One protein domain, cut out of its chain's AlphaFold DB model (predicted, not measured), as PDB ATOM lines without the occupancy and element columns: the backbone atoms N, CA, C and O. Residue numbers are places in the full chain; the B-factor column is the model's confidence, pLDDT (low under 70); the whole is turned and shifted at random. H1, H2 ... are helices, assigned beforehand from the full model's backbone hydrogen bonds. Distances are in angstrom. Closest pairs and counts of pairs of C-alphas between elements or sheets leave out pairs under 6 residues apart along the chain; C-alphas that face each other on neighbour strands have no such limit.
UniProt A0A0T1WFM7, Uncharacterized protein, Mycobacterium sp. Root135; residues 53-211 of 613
ATOM      1  N   GLY A  53     159.412-106.600  52.829       86.81
ATOM      2  CA  GLY A  53     158.669-105.826  51.830       86.81
ATOM      3  C   GLY A  53     157.153-105.827  52.052       86.81
ATOM      4  O   GLY A  53     156.512-104.797  51.876       86.81
ATOM      5  N   ARG A  54     156.571-106.931  52.544       87.69
ATOM      6  CA  ARG A  54     155.131-107.010  52.847       87.69
ATOM      7  C   ARG A  54     154.746-106.197  54.083       87.69
ATOM      8  O   ARG A  54     153.644-105.660  54.124       87.69
ATOM      9  N   ILE A  55     155.623-106.124  55.085       91.94
ATOM     10  CA  ILE A  55     155.373-105.323  56.291       91.94
ATOM     11  C   ILE A  55     155.547-103.835  55.965       91.94
ATOM     12  O   ILE A  55     154.684-103.039  56.314       91.94
ATOM     13  N   LEU A  56     156.595-103.473  55.214       92.56
ATOM     14  CA  LEU A  56     156.793-102.107  54.715       92.56
ATOM     15  C   LEU A  56     155.647-101.655  53.810       92.56
ATOM     16  O   LEU A  56     155.172-100.533  53.927       92.56
ATOM     17  N   ARG A  57     155.140-102.540  52.951       90.88
ATOM     18  CA  ARG A  57     153.936-102.259  52.175       90.88
ATOM     19  C   ARG A  57     152.751-101.936  53.082       90.88
ATOM     20  O   ARG A  57     152.086-100.943  52.830       90.88
ATOM     21  N   GLN A  58     152.489-102.731  54.124       91.19
ATOM     22  CA  GLN A  58     151.409-102.423  55.068       91.19
ATOM     23  C   GLN A  58     151.643-101.076  55.758       91.19
ATOM     24  O   GLN A  58     150.694-100.314  55.912       91.19
ATOM     25  N   PHE A  59     152.883-100.769  56.141       93.75
ATOM     26  CA  PHE A  59     153.248 -99.475  56.710       93.75
ATOM     27  C   PHE A  59     152.876 -98.325  55.758       93.75
ATOM     28  O   PHE A  59     152.087 -97.465  56.137       93.75
ATOM     29  N   TYR A  60     153.318 -98.362  54.496       93.38
ATOM     30  CA  TYR A  60     152.999 -97.324  53.506       93.38
ATOM     31  C   TYR A  60     151.517 -97.296  53.099       93.38
ATOM     32  O   TYR A  60     150.952 -96.217  52.949       93.38
ATOM     33  N   GLU A  61     150.841 -98.446  52.981       87.88
ATOM     34  CA  GLU A  61     149.377 -98.503  52.822       87.88
ATOM     35  C   GLU A  61     148.669 -97.785  53.971       87.88
ATOM     36  O   GLU A  61     147.680 -97.094  53.749       87.88
ATOM     37  N   SER A  62     149.180 -97.946  55.190       87.94
ATOM     38  CA  SER A  62     148.618 -97.328  56.386       87.94
ATOM     39  C   SER A  62     148.904 -95.829  56.427       87.94
ATOM     40  O   SER A  62     148.027 -95.075  56.820       87.94
ATOM     41  N   LEU A  63     150.060 -95.362  55.940       86.75
ATOM     42  CA  LEU A  63     150.314 -93.925  55.778       86.75
ATOM     43  C   LEU A  63     149.348 -93.295  54.765       86.75
ATOM     44  O   LEU A  63     148.692 -92.306  55.079       86.75
ATOM     45  N   VAL A  64     149.182 -93.907  53.588       84.19
ATOM     46  CA  VAL A  64     148.292 -93.389  52.530       84.19
ATOM     47  C   VAL A  64     146.812 -93.518  52.902       84.19
ATOM     48  O   VAL A  64     145.996 -92.658  52.570       84.19
ATOM     49  N   GLY A  65     146.449 -94.596  53.598       75.50
ATOM     50  CA  GLY A  65     145.121 -94.821  54.170       75.50
ATOM     51  C   GLY A  65     144.874 -94.077  55.486       75.50
ATOM     52  O   GLY A  65     143.762 -94.140  56.007       75.50
ATOM     53  N   LEU A  66     145.891 -93.377  55.999       75.62
ATOM     54  CA  LEU A  66     145.897 -92.576  57.225       75.62
ATOM     55  C   LEU A  66     145.593 -93.366  58.511       75.62
ATOM     56  O   LEU A  66     145.111 -92.822  59.501       75.62
ATOM     57  N   ASP A  67     145.882 -94.661  58.509       78.25
ATOM     58  CA  ASP A  67     145.648 -95.594  59.606       78.25
ATOM     59  C   ASP A  67     146.871 -95.671  60.537       78.25
ATOM     60  O   ASP A  67     147.786 -96.475  60.347       78.25
ATOM     61  N   ARG A  68     146.902 -94.804  61.557       82.44
ATOM     62  CA  ARG A  68     148.021 -94.733  62.516       82.44
ATOM     63  C   ARG A  68     148.226 -96.046  63.271       82.44
ATOM     64  O   ARG A  68     149.365 -96.467  63.430       82.44
ATOM     65  N   GLU A  69     147.146 -96.700  63.694       80.94
ATOM     66  CA  GLU A  69     147.209 -97.948  64.463       80.94
ATOM     67  C   GLU A  69     147.881 -99.062  63.650       80.94
ATOM     68  O   GLU A  69     148.787 -99.739  64.142       80.94
ATOM     69  N   GLN A  70     147.499 -99.220  62.379       84.88
ATOM     70  CA  GLN A  70     148.135-100.210  61.512       84.88
ATOM     71  C   GLN A  70     149.581 -99.855  61.147       84.88
ATOM     72  O   GLN A  70     150.414-100.761  61.045       84.88
ATOM     73  N   ALA A  71     149.901 -98.568  60.974       89.50
ATOM     74  CA  ALA A  71     151.273 -98.126  60.736       89.50
ATOM     75  C   ALA A  71     152.171 -98.426  61.952       89.50
ATOM     76  O   ALA A  71     153.263 -98.980  61.792       89.50
ATOM     77  N   ASP A  72     151.684 -98.146  63.166       89.56
ATOM     78  CA  ASP A  72     152.360 -98.462  64.427       89.56
ATOM     79  C   ASP A  72     152.553 -99.977  64.591       89.56
ATOM     80  O   ASP A  72     153.660-100.435  64.878       89.56
ATOM     81  N   ALA A  73     151.520-100.780  64.321       89.31
ATOM     82  CA  ALA A  73     151.614-102.239  64.371       89.31
ATOM     83  C   ALA A  73     152.655-102.798  63.383       89.31
ATOM     84  O   ALA A  73     153.391-103.733  63.711       89.31
ATOM     85  N   ALA A  74     152.757-102.218  62.180       91.94
ATOM     86  CA  ALA A  74     153.768-102.603  61.200       91.94
ATOM     87  C   ALA A  74     155.195-102.256  61.670       91.94
ATOM     88  O   ALA A  74     156.100-103.084  61.524       91.94
ATOM     89  N   LEU A  75     155.402-101.081  62.280       93.19
ATOM     90  CA  LEU A  75     156.689-100.711  62.889       93.19
ATOM     91  C   LEU A  75     157.072-101.639  64.042       93.19
ATOM     92  O   LEU A  75     158.225-102.069  64.134       93.19
ATOM     93  N   GLU A  76     156.111-101.974  64.898       91.75
ATOM     94  CA  GLU A  76     156.327-102.875  66.024       91.75
ATOM     95  C   GLU A  76     156.687-104.291  65.572       91.75
ATOM     96  O   GLU A  76     157.577-104.912  66.154       91.75
ATOM     97  N   GLU A  77     156.100-104.786  64.478       92.06
ATOM     98  CA  GLU A  77     156.520-106.061  63.892       92.06
ATOM     99  C   GLU A  77     157.951-105.999  63.331       92.06
ATOM    100  O   GLU A  77     158.749-106.909  63.583       92.06
ATOM    101  N   LEU A  78     158.306-104.931  62.599       91.94
ATOM    102  CA  LEU A  78     159.665-104.740  62.069       91.94
ATOM    103  C   LEU A  78     160.704-104.705  63.199       91.94
ATOM    104  O   LEU A  78     161.772-105.319  63.077       91.94
ATOM    105  N   ARG A  79     160.369-104.030  64.304       90.38
ATOM    106  CA  ARG A  79     161.188-103.932  65.517       90.38
ATOM    107  C   ARG A  79     161.301-105.268  66.240       90.38
ATOM    108  O   ARG A  79     162.414-105.727  66.489       90.38
ATOM    109  N   GLY A  80     160.172-105.909  66.540       87.38
ATOM    110  CA  GLY A  80     160.113-107.167  67.286       87.38
ATOM    111  C   GLY A  80     160.853-108.314  66.597       87.38
ATOM    112  O   GLY A  80     161.354-109.217  67.263       87.38
ATOM    113  N   ARG A  81     160.980-108.254  65.267       87.19
ATOM    114  CA  ARG A  81     161.676-109.257  64.449       87.19
ATOM    115  C   ARG A  81     163.083-108.840  64.003       87.19
ATOM    116  O   ARG A  81     163.709-109.597  63.264       87.19
ATOM    117  N   ALA A  82     163.576-107.673  64.430       84.38
ATOM    118  CA  ALA A  82     164.888-107.120  64.064       84.38
ATOM    119  C   ALA A  82     165.163-107.130  62.543       84.38
ATOM    120  O   ALA A  82     166.273-107.420  62.095       84.38
ATOM    121  N   LEU A  83     164.133-106.838  61.742       83.75
ATOM    122  CA  LEU A  83     164.202-106.905  60.276       83.75
ATOM    123  C   LEU A  83     164.909-105.697  59.652       83.75
ATOM    124  O   LEU A  83     165.329-105.761  58.498       83.75
ATOM    125  N   LEU A  84     165.028-104.608  60.410       86.00
ATOM    126  CA  LEU A  84     165.696-103.366  60.033       86.00
ATOM    127  C   LEU A  84     166.602-102.895  61.176       86.00
ATOM    128  O   LEU A  84     166.434-103.295  62.331       86.00
ATOM    129  N   SER A  85     167.565-102.030  60.855       86.38
ATOM    130  CA  SER A  85     168.427-101.409  61.864       86.38
ATOM    131  C   SER A  85     167.613-100.513  62.807       86.38
ATOM    132  O   SER A  85     166.596 -99.937  62.416       86.38
ATOM    133  N   ALA A  86     168.089-100.338  64.044       86.75
ATOM    134  CA  ALA A  86     167.466 -99.420  65.001       86.75
ATOM    135  C   ALA A  86     167.370 -97.986  64.448       86.75
ATOM    136  O   ALA A  86     166.381 -97.298  64.678       86.75
ATOM    137  N   THR A  87     168.367 -97.565  63.666       88.19
ATOM    138  CA  THR A  87     168.383 -96.274  62.974       88.19
ATOM    139  C   THR A  87     167.263 -96.166  61.935       88.19
ATOM    140  O   THR A  87     166.507 -95.201  61.965       88.19
ATOM    141  N   ASN A  88     167.082 -97.175  61.075       87.38
ATOM    142  CA  ASN A  88     166.015 -97.160  60.068       87.38
ATOM    143  C   ASN A  88     164.626 -97.170  60.714       87.38
ATOM    144  O   ASN A  88     163.725 -96.490  60.238       87.38
ATOM    145  N   LEU A  89     164.454 -97.889  61.828       91.50
ATOM    146  CA  LEU A  89     163.201 -97.868  62.588       91.50
ATOM    147  C   LEU A  89     162.894 -96.473  63.150       91.50
ATOM    148  O   LEU A  89     161.742 -96.050  63.106       91.50
ATOM    149  N   ARG A  90     163.907 -95.731  63.625       93.38
ATOM    150  CA  ARG A  90     163.734 -94.327  64.040       93.38
ATOM    151  C   ARG A  90     163.330 -93.436  62.867       93.38
ATOM    152  O   ARG A  90     162.479 -92.575  63.040       93.38
ATOM    153  N   PHE A  91     163.881 -93.653  61.675       93.19
ATOM    154  CA  PHE A  91     163.505 -92.880  60.486       93.19
ATOM    155  C   PHE A  91     162.075 -93.165  60.028       93.19
ATOM    156  O   PHE A  91     161.325 -92.223  59.801       93.19
ATOM    157  N   LEU A  92     161.655 -94.433  59.998       93.81
ATOM    158  CA  LEU A  92     160.259 -94.775  59.714       93.81
ATOM    159  C   LEU A  92     159.310 -94.259  60.812       93.81
ATOM    160  O   LEU A  92     158.172 -93.900  60.530       93.81
ATOM    161  N   ARG A  93     159.771 -94.169  62.069       94.81
ATOM    162  CA  ARG A  93     159.014 -93.530  63.156       94.81
ATOM    163  C   ARG A  93     158.846 -92.026  62.930       94.81
ATOM    164  O   ARG A  93     157.744 -91.524  63.139       94.81
ATOM    165  N   VAL A  94     159.893 -91.327  62.477       94.06
ATOM    166  CA  VAL A  94     159.785 -89.918  62.053       94.06
ATOM    167  C   VAL A  94     158.782 -89.790  60.911       94.06
ATOM    168  O   VAL A  94     157.904 -88.939  60.989       94.06
ATOM    169  N   GLU A  95     158.862 -90.657  59.900       92.44
ATOM    170  CA  GLU A  95     157.933 -90.655  58.766       92.44
ATOM    171  C   GLU A  95     156.482 -90.822  59.243       92.44
ATOM    172  O   GLU A  95     155.658 -89.945  58.987       92.44
ATOM    173  N   LEU A  96     156.194 -91.839  60.065       91.25
ATOM    174  CA  LEU A  96     154.868 -92.061  60.653       91.25
ATOM    175  C   LEU A  96     154.349 -90.839  61.412       91.25
ATOM    176  O   LEU A  96     153.220 -90.410  61.177       91.25
ATOM    177  N   LEU A  97     155.146 -90.286  62.330       89.56
ATOM    178  CA  LEU A  97     154.713 -89.162  63.162       89.56
ATOM    179  C   LEU A  97     154.591 -87.863  62.360       89.56
ATOM    180  O   LEU A  97     153.718 -87.055  62.653       89.56
ATOM    181  N   SER A  98     155.410 -87.676  61.325       86.44
ATOM    182  CA  SER A  98     155.282 -86.532  60.421       86.44
ATOM    183  C   SER A  98     154.023 -86.619  59.554       86.44
ATOM    184  O   SER A  98     153.355 -85.608  59.342       86.44
ATOM    185  N   SER A  99     153.647 -87.825  59.109       83.25
ATOM    186  CA  SER A  99     152.466 -88.040  58.269       83.25
ATOM    187  C   SER A  99     151.160 -88.081  59.067       83.25
ATOM    188  O   SER A  99     150.164 -87.508  58.632       83.25
ATOM    189  N   LEU A 100     151.140 -88.759  60.220       80.12
ATOM    190  CA  LEU A 100     149.917 -89.101  60.971       80.12
ATOM    191  C   LEU A 100     149.891 -88.571  62.414       80.12
ATOM    192  O   LEU A 100     148.903 -88.773  63.127       80.12
ATOM    193  N   GLY A 101     150.971 -87.942  62.873       73.81
ATOM    194  CA  GLY A 101     151.100 -87.380  64.217       73.81
ATOM    195  C   GLY A 101     150.997 -85.858  64.254       73.81
ATOM    196  O   GLY A 101     150.815 -85.179  63.240       73.81
ATOM    197  N   ALA A 102     151.101 -85.313  65.463       74.44
ATOM    198  CA  ALA A 102     151.312 -83.885  65.663       74.44
ATOM    199  C   ALA A 102     152.819 -83.561  65.646       74.44
ATOM    200  O   ALA A 102     153.620 -84.394  66.066       74.44
ATOM    201  N   PRO A 103     153.233 -82.330  65.283       82.88
ATOM    202  CA  PRO A 103     154.627 -81.895  65.429       82.88
ATOM    203  C   PRO A 103     155.194 -82.108  66.841       82.88
ATOM    204  O   PRO A 103     156.374 -82.395  67.002       82.88
ATOM    205  N   GLN A 104     154.336 -81.999  67.860       81.25
ATOM    206  CA  GLN A 104     154.681 -82.254  69.256       81.25
ATOM    207  C   GLN A 104     155.023 -83.733  69.513       81.25
ATOM    208  O   GLN A 104     155.934 -84.010  70.286       81.25
ATOM    209  N   ASP A 105     154.370 -84.673  68.819       84.38
ATOM    210  CA  ASP A 105     154.656 -86.106  68.957       84.38
ATOM    211  C   ASP A 105     156.108 -86.410  68.552       84.38
ATOM    212  O   ASP A 105     156.758 -87.228  69.189       84.38
ATOM    213  N   LEU A 106     156.643 -85.728  67.528       89.81
ATOM    214  CA  LEU A 106     158.045 -85.878  67.108       89.81
ATOM    215  C   LEU A 106     159.039 -85.389  68.169       89.81
ATOM    216  O   LEU A 106     160.141 -85.926  68.259       89.81
ATOM    217  N   LEU A 107     158.668 -84.356  68.931       88.56
ATOM    218  CA  LEU A 107     159.502 -83.789  69.990       88.56
ATOM    219  C   LEU A 107     159.476 -84.659  71.253       88.56
ATOM    220  O   LEU A 107     160.509 -84.861  71.887       88.56
ATOM    221  N   ASP A 108     158.296 -85.169  71.604       88.75
ATOM    222  CA  ASP A 108     158.068 -85.879  72.862       88.75
ATOM    223  C   ASP A 108     158.355 -87.390  72.764       88.75
ATOM    224  O   ASP A 108     158.446 -88.058  73.797       88.75
ATOM    225  N   ASP A 109     158.509 -87.950  71.555       90.94
ATOM    226  CA  ASP A 109     158.766 -89.382  71.367       90.94
ATOM    227  C   ASP A 109     160.159 -89.785  71.908       90.94
ATOM    228  O   ASP A 109     161.193 -89.376  71.364       90.94
ATOM    229  N   PRO A 110     160.233 -90.656  72.936       88.56
ATOM    230  CA  PRO A 110     161.505 -91.049  73.542       88.56
ATOM    231  C   PRO A 110     162.461 -91.771  72.584       88.56
ATOM    232  O   PRO A 110     163.674 -91.743  72.787       88.56
ATOM    233  N   LEU A 111     161.948 -92.441  71.547       88.44
ATOM    234  CA  LEU A 111     162.774 -93.154  70.569       88.44
ATOM    235  C   LEU A 111     163.481 -92.200  69.603       88.44
ATOM    236  O   LEU A 111     164.451 -92.609  68.957       88.44
ATOM    237  N   LEU A 112     163.006 -90.959  69.511       92.75
ATOM    238  CA  LEU A 112     163.549 -89.912  68.652       92.75
ATOM    239  C   LEU A 112     164.493 -88.958  69.392       92.75
ATOM    240  O   LEU A 112     165.024 -88.032  68.779       92.75
ATOM    241  N   GLN A 113     164.784 -89.221  70.669       86.69
ATOM    242  CA  GLN A 113     165.850 -88.524  71.381       86.69
ATOM    243  C   GLN A 113     167.168 -88.629  70.604       86.69
ATOM    244  O   GLN A 113     167.548 -89.699  70.113       86.69
ATOM    245  N   ASP A 114     167.831 -87.485  70.456       86.50
ATOM    246  CA  ASP A 114     169.075 -87.309  69.709       86.50
ATOM    247  C   ASP A 114     168.999 -87.699  68.221       86.50
ATOM    248  O   ASP A 114     170.036 -87.845  67.571       86.50
ATOM    249  N   VAL A 115     167.799 -87.842  67.633       91.75
ATOM    250  CA  VAL A 115     167.664 -88.191  66.207       91.75
ATOM    251  C   VAL A 115     168.376 -87.177  65.309       91.75
ATOM    252  O   VAL A 115     168.954 -87.572  64.298       91.75
ATOM    253  N   SER A 116     168.426 -85.897  65.704       89.12
ATOM    254  CA  SER A 116     169.143 -84.845  64.972       89.12
ATOM    255  C   SER A 116     170.666 -85.025  64.967       89.12
ATOM    256  O   SER A 116     171.337 -84.541  64.058       89.12
ATOM    257  N   SER A 117     171.213 -85.776  65.926       86.38
ATOM    258  CA  SER A 117     172.645 -86.086  66.003       86.38
ATOM    259  C   SER A 117     173.059 -87.238  65.079       86.38
ATOM    260  O   SER A 117     174.248 -87.509  64.919       86.38
ATOM    261  N   LEU A 118     172.097 -87.942  64.476       86.38
ATOM    262  CA  LEU A 118     172.366 -89.018  63.525       86.38
ATOM    263  C   LEU A 118     172.641 -88.454  62.123       86.38
ATOM    264  O   LEU A 118     172.109 -87.410  61.735       86.38
ATOM    265  N   ALA A 119     173.415 -89.200  61.327       81.00
ATOM    266  CA  ALA A 119     173.432 -89.023  59.878       81.00
ATOM    267  C   ALA A 119     172.049 -89.415  59.340       81.00
ATOM    268  O   ALA A 119     171.646 -90.575  59.450       81.00
ATOM    269  N   ARG A 120     171.305 -88.427  58.845       88.38
ATOM    270  CA  ARG A 120     169.891 -88.549  58.484       88.38
ATOM    271  C   ARG A 120     169.721 -88.417  56.973       88.38
ATOM    272  O   ARG A 120     170.334 -87.520  56.396       88.38
ATOM    273  N   PRO A 121     168.842 -89.221  56.356       84.88
ATOM    274  CA  PRO A 121     168.348 -88.936  55.019       84.88
ATOM    275  C   PRO A 121     167.740 -87.524  54.949       84.88
ATOM    276  O   PRO A 121     167.168 -87.064  55.953       84.88
ATOM    277  N   PRO A 122     167.794 -86.849  53.786       86.12
ATOM    278  CA  PRO A 122     167.177 -85.534  53.591       86.12
ATOM    279  C   PRO A 122     165.712 -85.515  54.035       86.12
ATOM    280  O   PRO A 122     165.313 -84.653  54.812       86.12
ATOM    281  N   ALA A 123     164.975 -86.566  53.678       86.38
ATOM    282  CA  ALA A 123     163.603 -86.835  54.085       86.38
ATOM    283  C   ALA A 123     163.315 -86.627  55.580       86.38
ATOM    284  O   ALA A 123     162.350 -85.973  55.963       86.38
ATOM    285  N   VAL A 124     164.164 -87.200  56.431       91.31
ATOM    286  CA  VAL A 124     164.009 -87.149  57.888       91.31
ATOM    287  C   VAL A 124     164.319 -85.743  58.396       91.31
ATOM    288  O   VAL A 124     163.660 -85.250  59.309       91.31
ATOM    289  N   THR A 125     165.309 -85.083  57.794       92.81
ATOM    290  CA  THR A 125     165.668 -83.697  58.119       92.81
ATOM    291  C   THR A 125     164.539 -82.737  57.751       92.81
ATOM    292  O   THR A 125     164.208 -81.868  58.553       92.81
ATOM    293  N   GLU A 126     163.908 -82.929  56.593       92.12
ATOM    294  CA  GLU A 126     162.744 -82.163  56.140       92.12
ATOM    295  C   GLU A 126     161.557 -82.324  57.092       92.12
ATOM    296  O   GLU A 126     161.056 -81.318  57.588       92.12
ATOM    297  N   SER A 127     161.171 -83.560  57.433       91.81
ATOM    298  CA  SER A 127     160.070 -83.830  58.370       91.81
ATOM    299  C   SER A 127     160.287 -83.179  59.741       91.81
ATOM    300  O   SER A 127     159.369 -82.588  60.314       91.81
ATOM    301  N   LEU A 128     161.509 -83.252  60.278       94.31
ATOM    302  CA  LEU A 128     161.855 -82.606  61.547       94.31
ATOM    303  C   LEU A 128     161.875 -81.073  61.422       94.31
ATOM    304  O   LEU A 128     161.430 -80.379  62.335       94.31
ATOM    305  N   ALA A 129     162.356 -80.533  60.299       92.69
ATOM    306  CA  ALA A 129     162.358 -79.096  60.042       92.69
ATOM    307  C   ALA A 129     160.938 -78.532  59.896       92.69
ATOM    308  O   ALA A 129     160.659 -77.447  60.403       92.69
ATOM    309  N   GLU A 130     160.022 -79.262  59.260       89.62
ATOM    310  CA  GLU A 130     158.603 -78.899  59.184       89.62
ATOM    311  C   GLU A 130     157.938 -78.908  60.565       89.62
ATOM    312  O   GLU A 130     157.181 -77.993  60.901       89.62
ATOM    313  N   ALA A 131     158.267 -79.892  61.406       88.75
ATOM    314  CA  ALA A 131     157.797 -79.927  62.786       88.75
ATOM    315  C   ALA A 131     158.332 -78.736  63.601       88.75
ATOM    316  O   ALA A 131     157.566 -78.062  64.295       88.75
ATOM    317  N   ALA A 132     159.624 -78.425  63.472       89.56
ATOM    318  CA  ALA A 132     160.249 -77.257  64.086       89.56
ATOM    319  C   ALA A 132     159.610 -75.939  63.636       89.56
ATOM    320  O   ALA A 132     159.339 -75.066  64.465       89.56
ATOM    321  N   ASP A 133     159.332 -75.798  62.342       85.62
ATOM    322  CA  ASP A 133     158.648 -74.635  61.781       85.62
ATOM    323  C   ASP A 133     157.247 -74.471  62.392       85.62
ATOM    324  O   ASP A 133     156.887 -73.401  62.900       85.62
ATOM    325  N   ALA A 134     156.483 -75.561  62.470       80.62
ATOM    326  CA  ALA A 134     155.159 -75.550  63.078       80.62
ATOM    327  C   ALA A 134     155.183 -75.171  64.574       80.62
ATOM    328  O   ALA A 134     154.315 -74.414  65.021       80.62
ATOM    329  N   LEU A 135     156.164 -75.664  65.337       82.38
ATOM    330  CA  LEU A 135     156.262 -75.465  66.789       82.38
ATOM    331  C   LEU A 135     156.818 -74.091  67.177       82.38
ATOM    332  O   LEU A 135     156.283 -73.429  68.073       82.38
ATOM    333  N   PHE A 136     157.895 -73.661  66.519       83.50
ATOM    334  CA  PHE A 136     158.685 -72.510  66.956       83.50
ATOM    335  C   PHE A 136     158.469 -71.271  66.092       83.50
ATOM    336  O   PHE A 136     158.610 -70.157  66.602       83.50
ATOM    337  N   MET A 137     158.087 -71.445  64.821       76.25
ATOM    338  CA  MET A 137     158.112 -70.369  63.829       76.25
ATOM    339  C   MET A 137     156.733 -69.770  63.517       76.25
ATOM    340  O   MET A 137     156.605 -68.574  63.268       76.25
ATOM    341  N   ASN A 138     155.637 -70.505  63.677       63.44
ATOM    342  CA  ASN A 138     154.305 -69.888  63.578       63.44
ATOM    343  C   ASN A 138     153.973 -68.907  64.734       63.44
ATOM    344  O   ASN A 138     152.944 -68.236  64.695       63.44
ATOM    345  N   ARG A 139     154.837 -68.783  65.758       57.22
ATOM    346  CA  ARG A 139     154.656 -67.911  66.944       57.22
ATOM    347  C   ARG A 139     155.442 -66.588  66.901       57.22
ATOM    348  O   ARG A 139     155.483 -65.867  67.899       57.22
ATOM    349  N   HIS A 140     156.052 -66.232  65.768       51.44
ATOM    350  CA  HIS A 140     156.970 -65.083  65.645       51.44
ATOM    351  C   HIS A 140     156.382 -63.692  65.949       51.44
ATOM    352  O   HIS A 140     157.140 -62.730  66.039       51.44
ATOM    353  N   ALA A 141     155.071 -63.555  66.155       49.81
ATOM    354  CA  ALA A 141     154.472 -62.263  66.480       49.81
ATOM    355  C   ALA A 141     154.775 -61.768  67.914       49.81
ATOM    356  O   ALA A 141     154.552 -60.589  68.180       49.81
ATOM    357  N   THR A 142     155.259 -62.616  68.839       48.44
ATOM    358  CA  THR A 142     155.350 -62.244  70.274       48.44
ATOM    359  C   THR A 142     156.701 -62.494  70.970       48.44
ATOM    360  O   THR A 142     157.054 -61.697  71.834       48.44
ATOM    361  N   ASP A 143     157.487 -63.517  70.591       61.66
ATOM    362  CA  ASP A 143     158.671 -63.965  71.375       61.66
ATOM    363  C   ASP A 143     160.062 -63.603  70.790       61.66
ATOM    364  O   ASP A 143     161.070 -63.738  71.485       61.66
ATOM    365  N   GLY A 144     160.145 -63.144  69.533       80.31
ATOM    366  CA  GLY A 144     161.406 -62.793  68.848       80.31
ATOM    367  C   GLY A 144     162.225 -63.982  68.295       80.31
ATOM    368  O   GLY A 144     162.154 -65.104  68.795       80.31
ATOM    369  N   LEU A 145     163.026 -63.734  67.245       86.62
ATOM    370  CA  LEU A 145     163.758 -64.763  66.475       86.62
ATOM    371  C   LEU A 145     164.839 -65.505  67.281       86.62
ATOM    372  O   LEU A 145     164.987 -66.715  67.140       86.62
ATOM    373  N   LEU A 146     165.564 -64.811  68.166       87.81
ATOM    374  CA  LEU A 146     166.628 -65.421  68.978       87.81
ATOM    375  C   LEU A 146     166.080 -66.496  69.936       87.81
ATOM    376  O   LEU A 146     166.703 -67.532  70.145       87.81
ATOM    377  N   ASN A 147     164.886 -66.275  70.495       87.19
ATOM    378  CA  ASN A 147     164.219 -67.251  71.358       87.19
ATOM    379  C   ASN A 147     163.743 -68.468  70.547       87.19
ATOM    380  O   ASN A 147     163.891 -69.608  70.981       87.19
ATOM    381  N   ALA A 148     163.228 -68.247  69.332       87.62
ATOM    382  CA  ALA A 148     162.911 -69.340  68.416       87.62
ATOM    383  C   ALA A 148     164.153 -70.192  68.092       87.62
ATOM    384  O   ALA A 148     164.069 -71.415  68.181       87.62
ATOM    385  N   ALA A 149     165.301 -69.562  67.820       90.19
ATOM    386  CA  ALA A 149     166.569 -70.259  67.602       90.19
ATOM    387  C   ALA A 149     167.007 -71.080  68.827       90.19
ATOM    388  O   ALA A 149     167.306 -72.262  68.695       90.19
ATOM    389  N   ALA A 150     166.965 -70.502  70.033       91.31
ATOM    390  CA  ALA A 150     167.336 -71.213  71.258       91.31
ATOM    391  C   ALA A 150     166.428 -72.424  71.545       91.31
ATOM    392  O   ALA A 150     166.910 -73.482  71.939       91.31
ATOM    393  N   ARG A 151     165.109 -72.299  71.328       90.44
ATOM    394  CA  ARG A 151     164.168 -73.426  71.481       90.44
ATOM    395  C   ARG A 151     164.417 -74.524  70.453       90.44
ATOM    396  O   ARG A 151     164.349 -75.695  70.810       90.44
ATOM    397  N   LEU A 152     164.720 -74.144  69.210       91.69
ATOM    398  CA  LEU A 152     165.081 -75.083  68.152       91.69
ATOM    399  C   LEU A 152     166.328 -75.889  68.528       91.69
ATOM    400  O   LEU A 152     166.304 -77.108  68.418       91.69
ATOM    401  N   ASP A 153     167.378 -75.225  69.008       91.94
ATOM    402  CA  ASP A 153     168.636 -75.885  69.371       91.94
ATOM    403  C   ASP A 153     168.491 -76.818  70.581       91.94
ATOM    404  O   ASP A 153     169.093 -77.883  70.611       91.94
ATOM    405  N   VAL A 154     167.625 -76.482  71.543       91.81
ATOM    406  CA  VAL A 154     167.295 -77.391  72.656       91.81
ATOM    407  C   VAL A 154     166.497 -78.609  72.179       91.81
ATOM    408  O   VAL A 154     166.723 -79.714  72.667       91.81
ATOM    409  N   ALA A 155     165.552 -78.415  71.258       90.00
ATOM    410  CA  ALA A 155     164.663 -79.468  70.770       90.00
ATOM    411  C   ALA A 155     165.365 -80.440  69.810       90.00
ATOM    412  O   ALA A 155     165.282 -81.656  69.971       90.00
ATOM    413  N   TRP A 156     166.068 -79.896  68.820       93.31
ATOM    414  CA  TRP A 156     166.805 -80.643  67.806       93.31
ATOM    415  C   TRP A 156     168.153 -79.960  67.549       93.31
ATOM    416  O   TRP A 156     168.300 -79.233  66.559       93.31
ATOM    417  N   PRO A 157     169.152 -80.211  68.416       90.62
ATOM    418  CA  PRO A 157     170.482 -79.638  68.270       90.62
ATOM    419  C   PRO A 157     171.047 -79.942  66.886       90.62
ATOM    420  O   PRO A 157     170.977 -81.086  66.420       90.62
ATOM    421  N   GLY A 158     171.583 -78.918  66.221       86.75
ATOM    422  CA  GLY A 158     172.199 -79.063  64.900       86.75
ATOM    423  C   GLY A 158     171.269 -79.625  63.814       86.75
ATOM    424  O   GLY A 158     171.740 -80.324  62.915       86.75
ATOM    425  N   LEU A 159     169.956 -79.355  63.889       92.44
ATOM    426  CA  LEU A 159     168.965 -79.877  62.939       92.44
ATOM    427  C   LEU A 159     169.370 -79.635  61.478       92.44
ATOM    428  O   LEU A 159     169.458 -80.607  60.725       92.44
ATOM    429  N   VAL A 160     169.652 -78.375  61.124       91.19
ATOM    430  CA  VAL A 160     170.175 -77.947  59.818       91.19
ATOM    431  C   VAL A 160     171.366 -77.031  60.065       91.19
ATOM    432  O   VAL A 160     171.209 -75.936  60.599       91.19
ATOM    433  N   THR A 161     172.562 -77.488  59.710       86.38
ATOM    434  CA  THR A 161     173.821 -76.769  59.978       86.38
ATOM    435  C   THR A 161     174.567 -76.381  58.713       86.38
ATOM    436  O   THR A 161     175.511 -75.605  58.795       86.38
ATOM    437  N   GLN A 162     174.167 -76.910  57.556       83.50
ATOM    438  CA  GLN A 162     174.898 -76.767  56.297       83.50
ATOM    439  C   GLN A 162     173.953 -76.392  55.149       83.50
ATOM    440  O   GLN A 162     172.811 -76.853  55.114       83.50
ATOM    441  N   ALA A 163     174.441 -75.622  54.170       78.56
ATOM    442  CA  ALA A 163     173.641 -75.154  53.029       78.56
ATOM    443  C   ALA A 163     172.984 -76.277  52.217       78.56
ATOM    444  O   ALA A 163     171.833 -76.150  51.811       78.56
ATOM    445  N   TYR A 164     173.690 -77.389  51.984       76.94
ATOM    446  CA  TYR A 164     173.169 -78.493  51.167       76.94
ATOM    447  C   TYR A 164     171.951 -79.184  51.801       76.94
ATOM    448  O   TYR A 164     171.173 -79.827  51.106       76.94
ATOM    449  N   GLN A 165     171.768 -79.045  53.118       84.50
ATOM    450  CA  GLN A 165     170.604 -79.571  53.833       84.50
ATOM    451  C   GLN A 165     169.351 -78.703  53.604       84.50
ATOM    452  O   GLN A 165     168.270 -79.041  54.085       84.50
ATOM    453  N   VAL A 166     169.484 -77.577  52.891       87.06
ATOM    454  CA  VAL A 166     168.400 -76.639  52.594       87.06
ATOM    455  C   VAL A 166     167.691 -77.013  51.292       87.06
ATOM    456  O   VAL A 166     167.959 -76.494  50.199       87.06
ATOM    457  N   THR A 167     166.731 -77.917  51.428       84.38
ATOM    458  CA  THR A 167     165.918 -78.453  50.328       84.38
ATOM    459  C   THR A 167     164.521 -77.826  50.271       84.38
ATOM    460  O   THR A 167     163.962 -77.643  49.188       84.38
ATOM    461  N   THR A 168     163.986 -77.406  51.421       88.31
ATOM    462  CA  THR A 168     162.641 -76.827  51.594       88.31
ATOM    463  C   THR A 168     162.674 -75.481  52.326       88.31
ATOM    464  O   THR A 168     163.668 -75.114  52.951       88.31
ATOM    465  N   ALA A 169     161.558 -74.743  52.323       89.25
ATOM    466  CA  ALA A 169     161.444 -73.513  53.114       89.25
ATOM    467  C   ALA A 169     161.613 -73.762  54.629       89.25
ATOM    468  O   ALA A 169     162.222 -72.952  55.321       89.25
ATOM    469  N   ALA A 170     161.132 -74.895  55.152       90.50
ATOM    470  CA  ALA A 170     161.271 -75.225  56.572       90.50
ATOM    471  C   ALA A 170     162.740 -75.465  56.966       90.50
ATOM    472  O   ALA A 170     163.225 -74.906  57.953       90.50
ATOM    473  N   THR A 171     163.483 -76.229  56.153       92.62
ATOM    474  CA  THR A 171     164.933 -76.429  56.354       92.62
ATOM    475  C   THR A 171     165.716 -75.119  56.215       92.62
ATOM    476  O   THR A 171     166.609 -74.859  57.020       92.62
ATOM    477  N   ALA A 172     165.325 -74.242  55.281       90.88
ATOM    478  CA  ALA A 172     165.897 -72.906  55.117       90.88
ATOM    479  C   ALA A 172     165.744 -72.047  56.380       90.88
ATOM    480  O   ALA A 172     166.711 -71.441  56.845       90.88
ATOM    481  N   ARG A 173     164.548 -72.014  56.975       92.12
ATOM    482  CA  ARG A 173     164.314 -71.262  58.214       92.12
ATOM    483  C   ARG A 173     165.077 -71.845  59.398       92.12
ATOM    484  O   ARG A 173     165.637 -71.079  60.176       92.12
ATOM    485  N   CYS A 174     165.142 -73.175  59.516       93.31
ATOM    486  CA  CYS A 174     165.954 -73.837  60.542       93.31
ATOM    487  C   CYS A 174     167.433 -73.451  60.415       93.31
ATOM    488  O   CYS A 174     168.043 -73.060  61.408       93.31
ATOM    489  N   TYR A 175     167.977 -73.500  59.194       93.00
ATOM    490  CA  TYR A 175     169.347 -73.078  58.911       93.00
ATOM    491  C   TYR A 175     169.571 -71.615  59.309       93.00
ATOM    492  O   TYR A 175     170.494 -71.315  60.064       93.00
ATOM    493  N   ALA A 176     168.687 -70.709  58.874       91.56
ATOM    494  CA  ALA A 176     168.783 -69.288  59.194       91.56
ATOM    495  C   ALA A 176     168.749 -69.028  60.711       91.56
ATOM    496  O   ALA A 176     169.590 -68.302  61.232       91.56
ATOM    497  N   LEU A 177     167.826 -69.651  61.448       91.44
ATOM    498  CA  LEU A 177     167.763 -69.513  62.905       91.44
ATOM    499  C   LEU A 177     169.027 -70.043  63.594       91.44
ATOM    500  O   LEU A 177     169.515 -69.400  64.522       91.44
ATOM    501  N   GLY A 178     169.589 -71.159  63.120       90.31
ATOM    502  CA  GLY A 178     170.847 -71.702  63.637       90.31
ATOM    503  C   GLY A 178     172.012 -70.713  63.539       90.31
ATOM    504  O   GLY A 178     172.813 -70.615  64.468       90.31
ATOM    505  N   GLN A 179     172.061 -69.898  62.478       90.12
ATOM    506  CA  GLN A 179     173.095 -68.870  62.302       90.12
ATOM    507  C   GLN A 179     173.089 -67.805  63.410       90.12
ATOM    508  O   GLN A 179     174.140 -67.246  63.710       90.12
ATOM    509  N   LEU A 180     171.947 -67.546  64.062       89.38
ATOM    510  CA  LEU A 180     171.867 -66.600  65.187       89.38
ATOM    511  C   LEU A 180     172.576 -67.096  66.455       89.38
ATOM    512  O   LEU A 180     172.854 -66.292  67.345       89.38
ATOM    513  N   LEU A 181     172.826 -68.402  66.564       90.06
ATOM    514  CA  LEU A 181     173.490 -69.012  67.719       90.06
ATOM    515  C   LEU A 181     175.005 -69.143  67.525       90.06
ATOM    516  O   LEU A 181     175.718 -69.462  68.476       90.06
ATOM    517  N   LEU A 182     175.503 -68.897  66.312       86.12
ATOM    518  CA  LEU A 182     176.925 -68.968  66.003       86.12
ATOM    519  C   LEU A 182     177.634 -67.666  66.379       86.12
ATOM    520  O   LEU A 182     177.131 -66.569  66.148       86.12
ATOM    521  N   GLU A 183     178.869 -67.783  66.874       81.31
ATOM    522  CA  GLU A 183     179.732 -66.617  67.110       81.31
ATOM    523  C   GLU A 183     180.056 -65.860  65.810       81.31
ATOM    524  O   GLU A 183     180.330 -64.661  65.837       81.31
ATOM    525  N   ARG A 184     180.058 -66.568  64.671       81.31
ATOM    526  CA  ARG A 184     180.334 -66.026  63.333       81.31
ATOM    527  C   ARG A 184     179.318 -66.559  62.317       81.31
ATOM    528  O   ARG A 184     179.535 -67.642  61.779       81.31
ATOM    529  N   PRO A 185     178.233 -65.817  62.056       83.31
ATOM    530  CA  PRO A 185     177.224 -66.190  61.070       83.31
ATOM    531  C   PRO A 185     177.761 -66.178  59.633       83.31
ATOM    532  O   PRO A 185     178.543 -65.307  59.241       83.31
ATOM    533  N   GLU A 186     177.266 -67.088  58.801       83.50
ATOM    534  CA  GLU A 186     177.596 -67.182  57.380       83.50
ATOM    535  C   GLU A 186     176.764 -66.200  56.536       83.50
ATOM    536  O   GLU A 186     175.868 -66.567  55.770       83.50
ATOM    537  N   ALA A 187     177.080 -64.906  56.646       80.12
ATOM    538  CA  ALA A 187     176.324 -63.823  56.006       80.12
ATOM    539  C   ALA A 187     176.203 -63.939  54.470       80.12
ATOM    540  O   ALA A 187     175.297 -63.361  53.869       80.12
ATOM    541  N   ALA A 188     177.124 -64.642  53.802       80.75
ATOM    542  CA  ALA A 188     177.029 -64.903  52.365       80.75
ATOM    543  C   ALA A 188     175.906 -65.901  52.035       80.75
ATOM    544  O   ALA A 188     175.080 -65.608  51.171       80.75
ATOM    545  N   GLN A 189     175.830 -67.018  52.765       82.56
ATOM    546  CA  GLN A 189     174.786 -68.027  52.573       82.56
ATOM    547  C   GLN A 189     173.409 -67.497  52.982       82.56
ATOM    548  O   GLN A 189     172.430 -67.744  52.287       82.56
ATOM    549  N   LEU A 190     173.320 -66.685  54.043       84.94
ATOM    550  CA  LEU A 190     172.063 -66.021  54.422       84.94
ATOM    551  C   LEU A 190     171.541 -65.074  53.327       84.94
ATOM    552  O   LEU A 190     170.335 -65.014  53.089       84.94
ATOM    553  N   ARG A 191     172.434 -64.360  52.626       85.50
ATOM    554  CA  ARG A 191     172.058 -63.513  51.481       85.50
ATOM    555  C   ARG A 191     171.571 -64.336  50.294       85.50
ATOM    556  O   ARG A 191     170.558 -63.983  49.698       85.50
ATOM    557  N   GLU A 192     172.253 -65.430  49.964       85.50
ATOM    558  CA  GLU A 192     171.803 -66.357  48.918       85.50
ATOM    559  C   GLU A 192     170.432 -66.956  49.254       85.50
ATOM    560  O   GLU A 192     169.531 -66.997  48.413       85.50
ATOM    561  N   LEU A 193     170.235 -67.331  50.516       87.56
ATOM    562  CA  LEU A 193     168.976 -67.874  50.992       87.56
ATOM    563  C   LEU A 193     167.837 -66.853  50.917       87.56
ATOM    564  O   LEU A 193     166.743 -67.189  50.467       87.56
ATOM    565  N   SER A 194     168.100 -65.597  51.289       87.56
ATOM    566  CA  SER A 194     167.137 -64.498  51.158       87.56
ATOM    567  C   SER A 194     166.777 -64.213  49.694       87.56
ATOM    568  O   SER A 194     165.626 -63.901  49.408       87.56
ATOM    569  N   LEU A 195     167.702 -64.395  48.745       88.50
ATOM    570  CA  LEU A 195     167.393 -64.305  47.311       88.50
ATOM    571  C   LEU A 195     166.505 -65.462  46.825       88.50
ATOM    572  O   LEU A 195     165.642 -65.249  45.975       88.50
ATOM    573  N   ARG A 196     166.700 -66.679  47.356       88.00
ATOM    574  CA  ARG A 196     165.878 -67.860  47.031       88.00
ATOM    575  C   ARG A 196     164.474 -67.784  47.646       88.00
ATOM    576  O   ARG A 196     163.531 -68.299  47.048       88.00
ATOM    577  N   TYR A 197     164.332 -67.127  48.800       88.25
ATOM    578  CA  TYR A 197     163.082 -66.984  49.557       88.25
ATOM    579  C   TYR A 197     162.813 -65.513  49.949       88.25
ATOM    580  O   TYR A 197     162.858 -65.174  51.134       88.25
ATOM    581  N   PRO A 198     162.523 -64.623  48.979       84.75
ATOM    582  CA  PRO A 198     162.477 -63.174  49.208       84.75
ATOM    583  C   PRO A 198     161.343 -62.715  50.134       84.75
ATOM    584  O   PRO A 198     161.490 -61.717  50.833       84.75
ATOM    585  N   ASP A 199     160.229 -63.448  50.167       86.12
ATOM    586  CA  ASP A 199     159.042 -63.098  50.958       86.12
ATOM    587  C   ASP A 199     159.017 -63.773  52.345       86.12
ATOM    588  O   ASP A 199     158.031 -63.671  53.079       86.12
ATOM    589  N   ASP A 200     160.081 -64.487  52.728       88.12
ATOM    590  CA  ASP A 200     160.129 -65.198  54.002       88.12
ATOM    591  C   ASP A 200     160.588 -64.281  55.149       88.12
ATOM    592  O   ASP A 200     161.740 -63.833  55.214       88.12
ATOM    593  N   ALA A 201     159.670 -64.002  56.077       86.31
ATOM    594  CA  ALA A 201     159.900 -63.080  57.187       86.31
ATOM    595  C   ALA A 201     160.983 -63.562  58.170       86.31
ATOM    596  O   ALA A 201     161.663 -62.732  58.774       86.31
ATOM    597  N   VAL A 202     161.159 -64.879  58.330       87.12
ATOM    598  CA  VAL A 202     162.158 -65.447  59.247       87.12
ATOM    599  C   VAL A 202     163.546 -65.242  58.665       87.12
ATOM    600  O   VAL A 202     164.407 -64.668  59.326       87.12
ATOM    601  N   ILE A 203     163.740 -65.644  57.408       88.44
ATOM    602  CA  ILE A 203     165.029 -65.543  56.714       88.44
ATOM    603  C   ILE A 203     165.455 -64.074  56.604       88.44
ATOM    604  O   ILE A 203     166.584 -63.723  56.947       88.44
ATOM    605  N   THR A 204     164.529 -63.199  56.207       86.94
ATOM    606  CA  THR A 204     164.791 -61.758  56.089       86.94
ATOM    607  C   THR A 204     165.101 -61.122  57.448       86.94
ATOM    608  O   THR A 204     166.016 -60.305  57.560       86.94
ATOM    609  N   GLY A 205     164.376 -61.513  58.502       86.75
ATOM    610  CA  GLY A 205     164.601 -61.012  59.858       86.75
ATOM    611  C   GLY A 205     165.928 -61.474  60.469       86.75
ATOM    612  O   GLY A 205     166.605 -60.685  61.131       86.75
ATOM    613  N   VAL A 206     166.339 -62.721  60.208       87.38
ATOM    614  CA  VAL A 206     167.665 -63.232  60.589       87.38
ATOM    615  C   VAL A 206     168.751 -62.436  59.875       87.38
ATOM    616  O   VAL A 206     169.626 -61.895  60.547       87.38
ATOM    617  N   LEU A 207     168.666 -62.307  58.544       86.88
ATOM    618  CA  LEU A 207     169.670 -61.598  57.748       86.88
ATOM    619  C   LEU A 207     169.877 -60.166  58.261       86.88
ATOM    620  O   LEU A 207     171.015 -59.766  58.496       86.88
ATOM    621  N   ALA A 208     168.784 -59.444  58.529       84.69
ATOM    622  CA  ALA A 208     168.821 -58.093  59.090       84.69
ATOM    623  C   ALA A 208     169.492 -58.015  60.476       84.69
ATOM    624  O   ALA A 208     170.024 -56.971  60.845       84.69
ATOM    625  N   THR A 209     169.482 -59.109  61.245       81.50
ATOM    626  CA  THR A 209     170.132 -59.205  62.563       81.50
ATOM    627  C   THR A 209     171.636 -59.484  62.442       81.50
ATOM    628  O   THR A 209     172.409 -59.078  63.305       81.50
ATOM    629  N   THR A 210     172.062 -60.152  61.367       74.25
ATOM    630  CA  THR A 210     173.449 -60.601  61.134       74.25
ATOM    631  C   THR A 210     174.272 -59.716  60.195       74.25
ATOM    632  O   THR A 210     175.440 -60.018  59.968       74.25
ATOM    633  N   ASP A 211     173.709 -58.635  59.644       60.91
ATOM    634  CA  ASP A 211     174.322 -57.807  58.586       60.91
ATOM    635  C   ASP A 211     175.445 -56.867  59.102       60.91
ATOM    636  O   ASP A 211     175.464 -55.656  58.871       60.91
TER     637      ASP A 211
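This is residues 53 to 211 of the 613 residues of an uncharacterized protein of Mycobacterium sp. Root135 (UniProt A0A0T1WFM7). The model is an elongated stack of helices, with the up-and-down bundle H1, H2 and H3 at one end, H5 near the middle and the up-and-down bundle H7, H8 and H9 at the other end. H4 packs on H3 and H5 on one side of the stack, and H6 packs crosswise on H5 and H7. The printed part has 159 residues, with nine named helices, H1 to H9 in chain order, and no named strand; the class is all helix. It is compact, with a radius of gyration of the C-alphas of 17.1 A, and spans 53 by 27 by 26 A.

H5, residues 122 to 137, is the longest helix by residues. With its residues 124 to 131 alone it touches H3, residues 86 to 100, at a steep tilt of 49 degrees; the closest C-alphas, of Ser 98 and Ser 127, are 5.9 A apart. H5 and H3 are the hubs, touching four helices each. H4, residues 103 to 108, touches H5 about perpendicular at 82 degrees, C-alphas 103 and 131 being closest at 4.6 A. H2, residues 68 to 80, and H3 form a hairpin at a shallow tilt of 2 degrees, with C-alphas 68 and 100 closest at 6.1 A. H1, residues 53 to 64, and H2 form another at 24 degrees, with C-alphas 59 and 71 closest at 4.7 A. Toward the other end, H7, residues 169 to 179, touches H5 about perpendicular, only just, at 72 degrees, with C-alphas 129 and 171 closest at 5.2 A. H6, residues 145 to 155, touches H7 at 82 degrees, with C-alphas 149 and 177 closest at 4.9 A. H9, residues 201 to 210, touches H7 at a shallow tilt of 20 degrees, the same way, with C-alphas 176 and 203 closest at 5.9 A. H8, residues 187 to 196, and H9 form a hairpin, with C-alphas 190 and 207 closest at 6.0 A; H8 is close to H7 but not clearly touching. Every O i to N i+4 pair is within hydrogen-bond range in each helix but H4, with 1 of 2.

H1 begins at C-alpha 53 (158.669, -105.826, 51.830), and H9 ends at C-alpha 210 (173.449, -60.601, 61.134). H3 measures 20.8 A, H5 20.4 A and H2 18.0 A.

The farthest C-alphas, of Arg 81 and Asp 211, are 53.3 A apart. The printed part has no cut. The links H4 to H5 and H6 to H7 are long. Residues 138 to 143 and 211 have pLDDT under 70.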